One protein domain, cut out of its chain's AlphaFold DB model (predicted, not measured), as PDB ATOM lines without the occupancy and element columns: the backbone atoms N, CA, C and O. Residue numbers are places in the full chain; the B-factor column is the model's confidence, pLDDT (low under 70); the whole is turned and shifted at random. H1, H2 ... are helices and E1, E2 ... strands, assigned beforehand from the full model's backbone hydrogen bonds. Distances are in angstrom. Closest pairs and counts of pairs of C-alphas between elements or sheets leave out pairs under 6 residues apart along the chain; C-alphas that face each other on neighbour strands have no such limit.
ATOM      1  N   TYR A  35     -25.020  39.416  97.087       67.88
ATOM      2  CA  TYR A  35     -25.309  37.988  97.118       67.88
ATOM      3  C   TYR A  35     -24.001  37.203  97.121       67.88
ATOM      4  O   TYR A  35     -23.067  37.534  96.393       67.88
ATOM      5  N   VAL A  36     -23.953  36.113  97.885       76.38
ATOM      6  CA  VAL A  36     -22.878  35.122  97.734       76.38
ATOM      7  C   VAL A  36     -23.202  34.276  96.511       76.38
ATOM      8  O   VAL A  36     -24.131  33.476  96.571       76.38
ATOM      9  N   LEU A  37     -22.474  34.476  95.412       80.50
ATOM     10  CA  LEU A  37     -22.716  33.784  94.146       80.50
ATOM     11  C   LEU A  37     -21.966  32.455  94.066       80.50
ATOM     12  O   LEU A  37     -20.773  32.376  94.351       80.50
ATOM     13  N   VAL A  38     -22.668  31.426  93.603       80.88
ATOM     14  CA  VAL A  38     -22.127  30.085  93.376       80.88
ATOM     15  C   VAL A  38     -22.513  29.648  91.973       80.88
ATOM     16  O   VAL A  38     -23.682  29.700  91.590       80.88
ATOM     17  N   LEU A  39     -21.520  29.211  91.207       83.81
ATOM     18  CA  LEU A  39     -21.721  28.621  89.890       83.81
ATOM     19  C   LEU A  39     -21.816  27.109  90.054       83.81
ATOM     20  O   LEU A  39     -21.025  26.536  90.789       83.81
ATOM     21  N   SER A  40     -22.753  26.453  89.378       84.31
ATOM     22  CA  SER A  40     -22.791  24.990  89.294       84.31
ATOM     23  C   SER A  40     -22.915  24.569  87.830       84.31
ATOM     24  O   SER A  40     -23.769  25.109  87.127       84.31
ATOM     25  N   PRO A  41     -22.072  23.661  87.322       83.38
ATOM     26  CA  PRO A  41     -22.036  23.307  85.921       83.38
ATOM     27  C   PRO A  41     -23.211  22.378  85.645       83.38
ATOM     28  O   PRO A  41     -23.401  21.367  86.319       83.38
ATOM     29  N   VAL A  42     -24.005  22.719  84.635       82.31
ATOM     30  CA  VAL A  42     -25.169  21.907  84.249       82.31
ATOM     31  C   VAL A  42     -24.710  20.659  83.497       82.31
ATOM     32  O   VAL A  42     -25.261  19.571  83.666       82.31
ATOM     33  N   HIS A  43     -23.662  20.810  82.690       74.88
ATOM     34  CA  HIS A  43     -23.030  19.719  81.967       74.88
ATOM     35  C   HIS A  43     -21.719  19.337  82.640       74.88
ATOM     36  O   HIS A  43     -20.898  20.194  82.964       74.88
ATOM     37  N   LYS A  44     -21.493  18.027  82.798       66.88
ATOM     38  CA  LYS A  44     -20.175  17.486  83.144       66.88
ATOM     39  C   LYS A  44     -19.241  17.685  81.954       66.88
ATOM     40  O   LYS A  44     -18.982  16.752  81.198       66.88
ATOM     41  N   SER A 120      -5.552  17.159  77.761       90.75
ATOM     42  CA  SER A 120      -4.831  18.428  77.774       90.75
ATOM     43  C   SER A 120      -5.814  19.573  78.013       90.75
ATOM     44  O   SER A 120      -7.016  19.433  77.778       90.75
ATOM     45  N   PHE A 121      -5.297  20.709  78.472       87.00
ATOM     46  CA  PHE A 121      -6.091  21.930  78.569       87.00
ATOM     47  C   PHE A 121      -6.662  22.336  77.200       87.00
ATOM     48  O   PHE A 121      -7.831  22.692  77.118       87.00
ATOM     49  N   ASP A 122      -5.900  22.154  76.117       90.81
ATOM     50  CA  ASP A 122      -6.360  22.435  74.748       90.81
ATOM     51  C   ASP A 122      -7.606  21.623  74.376       90.81
ATOM     52  O   ASP A 122      -8.573  22.174  73.871       90.81
ATOM     53  N   SER A 123      -7.653  20.335  74.743       90.75
ATOM     54  CA  SER A 123      -8.846  19.511  74.509       90.75
ATOM     55  C   SER A 123     -10.070  20.020  75.271       90.75
ATOM     56  O   SER A 123     -11.189  19.796  74.821       90.75
ATOM     57  N   PHE A 124      -9.887  20.666  76.426       89.88
ATOM     58  CA  PHE A 124     -10.989  21.309  77.136       89.88
ATOM     59  C   PHE A 124     -11.464  22.575  76.407       89.88
ATOM     60  O   PHE A 124     -12.669  22.804  76.334       89.88
ATOM     61  N   ILE A 125     -10.547  23.368  75.846       92.50
ATOM     62  CA  ILE A 125     -10.898  24.539  75.032       92.50
ATOM     63  C   ILE A 125     -11.649  24.113  73.768       92.50
ATOM     64  O   ILE A 125     -12.690  24.695  73.474       92.50
ATOM     65  N   ASP A 126     -11.196  23.058  73.090       93.50
ATOM     66  CA  ASP A 126     -11.877  22.491  71.920       93.50
ATOM     67  C   ASP A 126     -13.288  21.986  72.280       93.50
ATOM     68  O   ASP A 126     -14.270  22.316  71.607       93.50
ATOM     69  N   ASP A 127     -13.413  21.235  73.386       92.62
ATOM     70  CA  ASP A 127     -14.705  20.764  73.906       92.62
ATOM     71  C   ASP A 127     -15.635  21.969  74.186       92.62
ATOM     72  O   ASP A 127     -16.817  21.946  73.830       92.62
ATOM     73  N   LEU A 128     -15.107  23.055  74.761       93.56
ATOM     74  CA  LEU A 128     -15.868  24.267  75.063       93.56
ATOM     75  C   LEU A 128     -16.301  25.016  73.789       93.56
ATOM     76  O   LEU A 128     -17.471  25.376  73.679       93.56
ATOM     77  N   GLN A 129     -15.414  25.203  72.809       95.62
ATOM     78  CA  GLN A 129     -15.723  25.862  71.530       95.62
ATOM     79  C   GLN A 129     -16.752  25.090  70.697       95.62
ATOM     80  O   GLN A 129     -17.565  25.693  70.003       95.62
ATOM     81  N   SER A 130     -16.767  23.759  70.805       95.69
ATOM     82  CA  SER A 130     -17.754  22.910  70.124       95.69
ATOM     83  C   SER A 130     -19.158  22.946  70.747       95.69
ATOM     84  O   SER A 130     -20.082  22.312  70.233       95.69
ATOM     85  N   THR A 131     -19.347  23.681  71.850       95.69
ATOM     86  CA  THR A 131     -20.632  23.755  72.552       95.69
ATOM     87  C   THR A 131     -21.672  24.525  71.719       95.69
ATOM     88  O   THR A 131     -21.457  25.699  71.412       95.69
ATOM     89  N   PRO A 132     -22.836  23.926  71.395       96.81
ATOM     90  CA  PRO A 132     -23.865  24.592  70.597       96.81
ATOM     91  C   PRO A 132     -24.453  25.837  71.272       96.81
ATOM     92  O   PRO A 132     -24.543  25.916  72.502       96.81
ATOM     93  N   VAL A 133     -24.945  26.777  70.464       97.75
ATOM     94  CA  VAL A 133     -25.753  27.913  70.935       97.75
ATOM     95  C   VAL A 133     -27.049  27.409  71.580       97.75
ATOM     96  O   VAL A 133     -27.672  26.466  71.098       97.75
ATOM     97  N   GLY A 134     -27.459  28.035  72.679       97.00
ATOM     98  CA  GLY A 134     -28.608  27.647  73.494       97.00
ATOM     99  C   GLY A 134     -28.279  26.617  74.578       97.00
ATOM    100  O   GLY A 134     -29.167  26.221  75.333       97.00
ATOM    101  N   THR A 135     -27.020  26.192  74.696       97.00
ATOM    102  CA  THR A 135     -26.598  25.217  75.705       97.00
ATOM    103  C   THR A 135     -26.441  25.890  77.070       97.00
ATOM    104  O   THR A 135     -25.724  26.888  77.192       97.00
ATOM    105  N   PRO A 136     -27.069  25.356  78.131       95.69
ATOM    106  CA  PRO A 136     -26.865  25.848  79.483       95.69
ATOM    107  C   PRO A 136     -25.501  25.399  80.019       95.69
ATOM    108  O   PRO A 136     -25.220  24.201  80.112       95.69
ATOM    109  N   LEU A 137     -24.666  26.368  80.388       94.44
ATOM    110  CA  LEU A 137     -23.326  26.140  80.925       94.44
ATOM    111  C   LEU A 137     -23.362  26.011  82.448       94.44
ATOM    112  O   LEU A 137     -22.934  24.998  83.002       94.44
ATOM    113  N   PHE A 138     -23.927  27.018  83.117       94.19
ATOM    114  CA  PHE A 138     -23.924  27.120  84.573       94.19
ATOM    115  C   PHE A 138     -25.300  27.503  85.100       94.19
ATOM    116  O   PHE A 138     -25.969  28.366  84.538       94.19
ATOM    117  N   ASP A 139     -25.693  26.915  86.218       94.12
ATOM    118  CA  ASP A 139     -26.757  27.435  87.060       94.12
ATOM    119  C   ASP A 139     -26.147  28.383  88.102       94.12
ATOM    120  O   ASP A 139     -25.109  28.094  88.704       94.12
ATOM    121  N   LEU A 140     -26.784  29.542  88.272       93.06
ATOM    122  CA  LEU A 140     -26.379  30.585  89.205       93.06
ATOM    123  C   LEU A 140     -27.181  30.438  90.490       93.06
ATOM    124  O   LEU A 140     -28.413  30.539  90.474       93.06
ATOM    125  N   PHE A 141     -26.485  30.254  91.602       93.25
ATOM    126  CA  PHE A 141     -27.086  30.206  92.926       93.25
ATOM    127  C   PHE A 141     -26.606  31.369  93.782       93.25
ATOM    128  O   PHE A 141     -25.492  31.864  93.613       93.25
ATOM    129  N   ALA A 142     -27.462  31.793  94.702       92.88
ATOM    130  CA  ALA A 142     -27.198  32.870  95.626       92.88
ATOM    131  C   ALA A 142     -27.763  32.577  97.016       92.88
ATOM    132  O   ALA A 142     -28.848  32.010  97.151       92.88
ATOM    133  N   CYS A 143     -27.054  33.041  98.040       92.69
ATOM    134  CA  CYS A 143     -27.600  33.211  99.384       92.69
ATOM    135  C   CYS A 143     -27.706  34.709  99.706       92.69
ATOM    136  O   CYS A 143     -26.803  35.464  99.333       92.69
ATOM    137  N   PRO A 144     -28.769  35.145 100.408       90.75
ATOM    138  CA  PRO A 144     -28.970  36.555 100.750       90.75
ATOM    139  C   PRO A 144     -27.932  37.079 101.750       90.75
ATOM    140  O   PRO A 144     -27.605  38.259 101.740       90.75
ATOM    141  N   GLU A 145     -27.414  36.203 102.614       91.75
ATOM    142  CA  GLU A 145     -26.419  36.545 103.628       91.75
ATOM    143  C   GLU A 145     -25.377  35.423 103.760       91.75
ATOM    144  O   GLU A 145     -25.730  34.246 103.601       91.75
ATOM    145  N   PRO A 146     -24.119  35.731 104.134       90.44
ATOM    146  CA  PRO A 146     -23.097  34.711 104.388       90.44
ATOM    147  C   PRO A 146     -23.490  33.735 105.508       90.44
ATOM    148  O   PRO A 146     -23.221  32.540 105.433       90.44
ATOM    149  N   SER A 147     -24.196  34.231 106.526       90.56
ATOM    150  CA  SER A 147     -24.752  33.441 107.636       90.56
ATOM    151  C   SER A 147     -25.734  32.357 107.173       90.56
ATOM    152  O   SER A 147     -25.907  31.351 107.856       90.56
ATOM    153  N   SER A 148     -26.371  32.550 106.014       92.31
ATOM    154  CA  SER A 148     -27.401  31.662 105.471       92.31
ATOM    155  C   SER A 148     -26.833  30.497 104.663       92.31
ATOM    156  O   SER A 148     -27.585  29.602 104.295       92.31
ATOM    157  N   VAL A 149     -25.523  30.470 104.387       90.19
ATOM    158  CA  VAL A 149     -24.872  29.386 103.627       90.19
ATOM    159  C   VAL A 149     -25.187  27.981 104.173       90.19
ATOM    160  O   VAL A 149     -25.469  27.095 103.364       90.19
ATOM    161  N   PRO A 150     -25.177  27.728 105.499       88.75
ATOM    162  CA  PRO A 150     -25.471  26.398 106.029       88.75
ATOM    163  C   PRO A 150     -26.939  25.979 105.866       88.75
ATOM    164  O   PRO A 150     -27.238  24.791 105.983       88.75
ATOM    165  N   ASP A 151     -27.852  26.925 105.629       90.81
ATOM    166  CA  ASP A 151     -29.282  26.664 105.501       90.81
ATOM    167  C   ASP A 151     -29.671  26.478 104.020       90.81
ATOM    168  O   ASP A 151     -29.781  27.456 103.272       90.81
ATOM    169  N   PRO A 152     -29.952  25.241 103.567       89.81
ATOM    170  CA  PRO A 152     -30.342  24.994 102.181       89.81
ATOM    171  C   PRO A 152     -31.660  25.678 101.795       89.81
ATOM    172  O   PRO A 152     -31.898  25.931 100.618       89.81
ATOM    173  N   THR A 153     -32.529  26.011 102.754       91.88
ATOM    174  CA  THR A 153     -33.808  26.679 102.457       91.88
ATOM    175  C   THR A 153     -33.624  28.130 102.014       91.88
ATOM    176  O   THR A 153     -34.530  28.712 101.419       91.88
ATOM    177  N   LYS A 154     -32.450  28.713 102.279       93.81
ATOM    178  CA  LYS A 154     -32.081  30.075 101.883       93.81
ATOM    179  C   LYS A 154     -31.273  30.128 100.593       93.81
ATOM    180  O   LYS A 154     -31.092  31.221 100.059       93.81
ATOM    181  N   LEU A 155     -30.826  28.979 100.084       93.69
ATOM    182  CA  LEU A 155     -30.160  28.882  98.792       93.69
ATOM    183  C   LEU A 155     -31.180  29.106  97.675       93.69
ATOM    184  O   LEU A 155     -32.206  28.428  97.602       93.69
ATOM    185  N   GLN A 156     -30.893  30.057  96.797       94.31
ATOM    186  CA  GLN A 156     -31.780  30.467  95.717       94.31
ATOM    187  C   GLN A 156     -31.085  30.280  94.376       94.31
ATOM    188  O   GLN A 156     -29.972  30.756  94.190       94.31
ATOM    189  N   ARG A 157     -31.742  29.628  93.417       94.38
ATOM    190  CA  ARG A 157     -31.296  29.626  92.022       94.38
ATOM    191  C   ARG A 157     -31.786  30.913  91.366       94.38
ATOM    192  O   ARG A 157     -32.985  31.066  91.139       94.38
ATOM    193  N   ILE A 158     -30.864  31.837  91.113       93.56
ATOM    194  CA  ILE A 158     -31.156  33.186  90.602       93.56
ATOM    195  C   ILE A 158     -31.099  33.277  89.077       93.56
ATOM    196  O   ILE A 158     -31.536  34.274  88.509       93.56
ATOM    197  N   GLY A 159     -30.566  32.260  88.404       93.88
ATOM    198  CA  GLY A 159     -30.590  32.209  86.951       93.88
ATOM    199  C   GLY A 159     -29.718  31.113  86.369       93.88
ATOM    200  O   GLY A 159     -29.273  30.192  87.061       93.88
ATOM    201  N   ARG A 160     -29.461  31.245  85.070       95.12
ATOM    202  CA  ARG A 160     -28.701  30.291  84.273       95.12
ATOM    203  C   ARG A 160     -27.881  31.016  83.218       95.12
ATOM    204  O   ARG A 160     -28.385  31.889  82.517       95.12
ATOM    205  N   VAL A 161     -26.622  30.625  83.088       94.38
ATOM    206  CA  VAL A 161     -25.738  31.049  82.004       94.38
ATOM    207  C   VAL A 161     -25.969  30.114  80.829       94.38
ATOM    208  O   VAL A 161     -25.734  28.909  80.934       94.38
ATOM    209  N   ILE A 162     -26.444  30.667  79.720       96.44
ATOM    210  CA  ILE A 162     -26.745  29.944  78.484       96.44
ATOM    211  C   ILE A 162     -25.898  30.557  77.372       96.44
ATOM    212  O   ILE A 162     -25.739  31.778  77.327       96.44
ATOM    213  N   THR A 163     -25.353  29.733  76.479       97.00
ATOM    214  CA  THR A 163     -24.674  30.233  75.281       97.00
ATOM    215  C   THR A 163     -25.681  30.943  74.381       97.00
ATOM    216  O   THR A 163     -26.644  30.348  73.908       97.00
ATOM    217  N   THR A 164     -25.496  32.238  74.143       97.19
ATOM    218  CA  THR A 164     -26.342  33.014  73.216       97.19
ATOM    219  C   THR A 164     -25.713  33.161  71.832       97.19
ATOM    220  O   THR A 164     -26.385  33.566  70.890       97.19
ATOM    221  N   SER A 165     -24.429  32.826  71.710       97.00
ATOM    222  CA  SER A 165     -23.638  32.834  70.483       97.00
ATOM    223  C   SER A 165     -22.592  31.722  70.536       97.00
ATOM    224  O   SER A 165     -22.419  31.076  71.574       97.00
ATOM    225  N   GLU A 166     -21.899  31.505  69.421       96.56
ATOM    226  CA  GLU A 166     -20.729  30.629  69.367       96.56
ATOM    227  C   GLU A 166     -19.650  31.118  70.346       96.56
ATOM    228  O   GLU A 166     -19.482  32.327  70.555       96.56
ATOM    229  N   ALA A 216     -18.151  27.435 102.584       72.12
ATOM    230  CA  ALA A 216     -19.031  28.008 101.555       72.12
ATOM    231  C   ALA A 216     -18.436  27.901 100.140       72.12
ATOM    232  O   ALA A 216     -18.828  28.624  99.231       72.12
ATOM    233  N   GLY A 217     -17.447  27.034  99.952       71.12
ATOM    234  CA  GLY A 217     -17.001  26.629  98.644       71.12
ATOM    235  C   GLY A 217     -17.968  25.638  98.008       71.12
ATOM    236  O   GLY A 217     -19.053  25.325  98.501       71.12
ATOM    237  N   TRP A 218     -17.504  25.122  96.885       68.75
ATOM    238  CA  TRP A 218     -18.229  24.226  96.002       68.75
ATOM    239  C   TRP A 218     -18.869  23.012  96.697       68.75
ATOM    240  O   TRP A 218     -20.018  22.687  96.419       68.75
ATOM    241  N   GLU A 219     -18.166  22.381  97.645       79.25
ATOM    242  CA  GLU A 219     -18.593  21.110  98.253       79.25
ATOM    243  C   GLU A 219     -19.927  21.205  99.012       79.25
ATOM    244  O   GLU A 219     -20.787  20.329  98.883       79.25
ATOM    245  N   LEU A 220     -20.130  22.274  99.792       81.69
ATOM    246  CA  LEU A 220     -21.352  22.443 100.583       81.69
ATOM    247  C   LEU A 220     -22.560  22.643  99.662       81.69
ATOM    248  O   LEU A 220     -23.610  22.019  99.846       81.69
ATOM    249  N   PHE A 221     -22.392  23.472  98.632       85.00
ATOM    250  CA  PHE A 221     -23.453  23.760  97.678       85.00
ATOM    251  C   PHE A 221     -23.763  22.572  96.775       85.00
ATOM    252  O   PHE A 221     -24.941  22.299  96.564       85.00
ATOM    253  N   GLU A 222     -22.773  21.805  96.315       86.69
ATOM    254  CA  GLU A 222     -23.017  20.581  95.542       86.69
ATOM    255  C   GLU A 222     -23.938  19.615  96.283       86.69
ATOM    256  O   GLU A 222     -24.876  19.078  95.696       86.69
ATOM    257  N   GLY A 223     -23.725  19.436  97.589       87.06
ATOM    258  CA  GLY A 223     -24.575  18.582  98.411       87.06
ATOM    259  C   GLY A 223     -26.029  19.059  98.470       87.06
ATOM    260  O   GLY A 223     -26.942  18.230  98.496       87.06
ATOM    261  N   HIS A 224     -26.266  20.371  98.495       88.88
ATOM    262  CA  HIS A 224     -27.610  20.960  98.502       88.88
ATOM    263  C   HIS A 224     -28.258  20.943  97.114       88.88
ATOM    264  O   HIS A 224     -29.418  20.546  96.987       88.88
ATOM    265  N   ILE A 225     -27.494  21.298  96.080       90.81
ATOM    266  CA  ILE A 225     -27.919  21.334  94.678       90.81
ATOM    267  C   ILE A 225     -28.268  19.923  94.196       90.81
ATOM    268  O   ILE A 225     -29.348  19.726  93.646       90.81
ATOM    269  N   ALA A 226     -27.433  18.921  94.487       90.12
ATOM    270  CA  ALA A 226     -27.687  17.526  94.121       90.12
ATOM    271  C   ALA A 226     -28.923  16.934  94.816       90.12
ATOM    272  O   ALA A 226     -29.546  16.013  94.294       90.12
ATOM    273  N   LYS A 227     -29.287  17.454  95.997       92.25
ATOM    274  CA  LYS A 227     -30.514  17.080  96.723       92.25
ATOM    275  C   LYS A 227     -31.723  17.934  96.319       92.25
ATOM    276  O   LYS A 227     -32.773  17.781  96.938       92.25
ATOM    277  N   GLU A 228     -31.558  18.850  95.362       92.50
ATOM    278  CA  GLU A 228     -32.551  19.844  94.939       92.50
ATOM    279  C   GLU A 228     -33.158  20.646  96.106       92.50
ATOM    280  O   GLU A 228     -34.316  21.059  96.078       92.50
ATOM    281  N   LYS A 229     -32.371  20.883  97.162       92.31
ATOM    282  CA  LYS A 229     -32.797  21.672  98.323       92.31
ATOM    283  C   LYS A 229     -32.425  23.136  98.119       92.31
ATOM    284  O   LYS A 229     -31.465  23.615  98.713       92.31
ATOM    285  N   TYR A 230     -33.159  23.809  97.243       93.00
ATOM    286  CA  TYR A 230     -33.028  25.240  96.982       93.00
ATOM    287  C   TYR A 230     -34.347  25.810  96.446       93.00
ATOM    288  O   TYR A 230     -35.197  25.083  95.932       93.00
ATOM    289  N   ILE A 231     -34.517  27.125  96.543       92.50
ATOM    290  CA  ILE A 231     -35.652  27.839  95.949       92.50
ATOM    291  C   ILE A 231     -35.341  28.093  94.471       92.50
ATOM    292  O   ILE A 231     -34.325  28.704  94.145       92.50
ATOM    293  N   ASN A 232     -36.208  27.628  93.568       92.44
ATOM    294  CA  ASN A 232     -36.053  27.826  92.126       92.44
ATOM    295  C   ASN A 232     -37.073  28.844  91.608       92.44
ATOM    296  O   ASN A 232     -38.229  28.492  91.369       92.44
ATOM    297  N   PHE A 233     -36.639  30.090  91.413       85.94
ATOM    298  CA  PHE A 233     -37.519  31.155  90.930       85.94
ATOM    299  C   PHE A 233     -37.964  30.962  89.476       85.94
ATOM    300  O   PHE A 233     -39.038  31.422  89.116       85.94
ATOM    301  N   GLU A 234     -37.211  30.217  88.657       82.69
ATOM    302  CA  GLU A 234     -37.621  29.910  87.277       82.69
ATOM    303  C   GLU A 234     -38.778  28.899  87.217       82.69
ATOM    304  O   GLU A 234     -39.518  28.874  86.242       82.69
ATOM    305  N   LYS A 235     -38.934  28.046  88.242       82.00
ATOM    306  CA  LYS A 235     -40.018  27.049  88.317       82.00
ATOM    307  C   LYS A 235     -41.240  27.535  89.088       82.00
ATOM    308  O   LYS A 235     -42.266  26.861  89.048       82.00
ATOM    309  N   GLN A 236     -41.155  28.674  89.778       69.75
ATOM    310  CA  GLN A 236     -42.338  29.374  90.279       69.75
ATOM    311  C   GLN A 236     -43.065  30.036  89.102       69.75
ATOM    312  O   GLN A 236     -43.293  31.241  89.080       69.75
ATOM    313  N   GLU A 237     -43.451  29.236  88.108       59.44
ATOM    314  CA  GLU A 237     -44.583  29.613  87.290       59.44
ATOM    315  C   GLU A 237     -45.773  29.623  88.227       59.44
ATOM    316  O   GLU A 237     -46.136  28.629  88.860       59.44
ATOM    317  N   VAL A 238     -46.258  30.839  88.412       58.59
ATOM    318  CA  VAL A 238     -47.311  31.194  89.327       58.59
ATOM    319  C   VAL A 238     -48.479  30.263  89.038       58.59
ATOM    320  O   VAL A 238     -49.158  30.397  88.023       58.59
TER     321      VAL A 238
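What this domain is: This is residues 35 to 44, 120 to 166 and 216 to 238 of the 249 residues of the protein "Hypothetical protein" of Ditylum brightwellii (UniProt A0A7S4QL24). A narrow sheet of three strands forms a wall, with H2 across one face over E1 and E2, while H1 reaches out beyond the end of the sheet where E2 begins. Residues 120 to 127, of which 121 to 127 belong to H1, stand free; a closing stretch without a named element, residues 227 to 238, pairs briefly beside E3 through residues 231 to 232. The printed part has 80 residues, with two named helices and three named strands along the chain as E1, H1, E2, E3, H2; the sheet runs E1, E2, E3, fully antiparallel. The class is mixed, helices and strands, with 39 residues in named elements, under half of those printed. The whole is loose, with a radius of gyration of the C-alphas of 14.5 A and spans of 39 by 34 by 21 A.

Where its parts are: Find C-alpha 36 at (-22.878, 35.122, 97.734); from there strand E1, residues 36 to 41, runs 16.7 A. After the first cut, look at C-alpha 121, at (-6.091, 21.930, 78.569), where helix H1, residues 121 to 129, begins and runs 12.6 A. Strand E2, residues 136 to 143, covers 21.2 A, and strand E3, residues 156 to 162, covers 18.0 A. After the second cut comes helix H2, residues 218 to 226, 11.7 A long, ending at C-alpha 226 at (-27.687, 17.526, 94.121).

How they stand to each other: Begin at E2, the inner strand. E1 is its antiparallel neighbour at 153 degrees, with N 38 and O 141 within hydrogen-bond range at 2.9 A. On the other side of E2, E3 is antiparallel at 157 degrees; E2 and E3 form a hairpin, and N 140 and O 159 are 2.8 A apart. Look next at H2, which is on the sheet at a height of 9.3 A, over E1 and only just over E2, where 3 of its C-alphas fall. It runs across the strands, at 69 degrees to E1 on the local plane; the closest C-alphas of E1 and H2, those of Val 38 and Trp 218, are 7.5 A apart. H1 is not on the sheet, and it is apart from E3 and H2. In H1 and H2 every O i to N i+4 pair is within hydrogen-bond range.

The domain as a whole: The two C-alphas farthest apart, those of Ser 120 and Val 238, are 45.8 A apart. Residues 45 to 119 are not printed, with 16.3 A between C-alphas 44 and 120; residues 167 to 215 are not printed, with 32.3 A between C-alphas 166 and 216. Of the links that are printed whole, H1 to E2 is short and E2 to E3 is long, with 12 residues. The model's mean pLDDT over the printed part is 88.3; it is under 70 at residues 35, 44, 218 and 236 to 238.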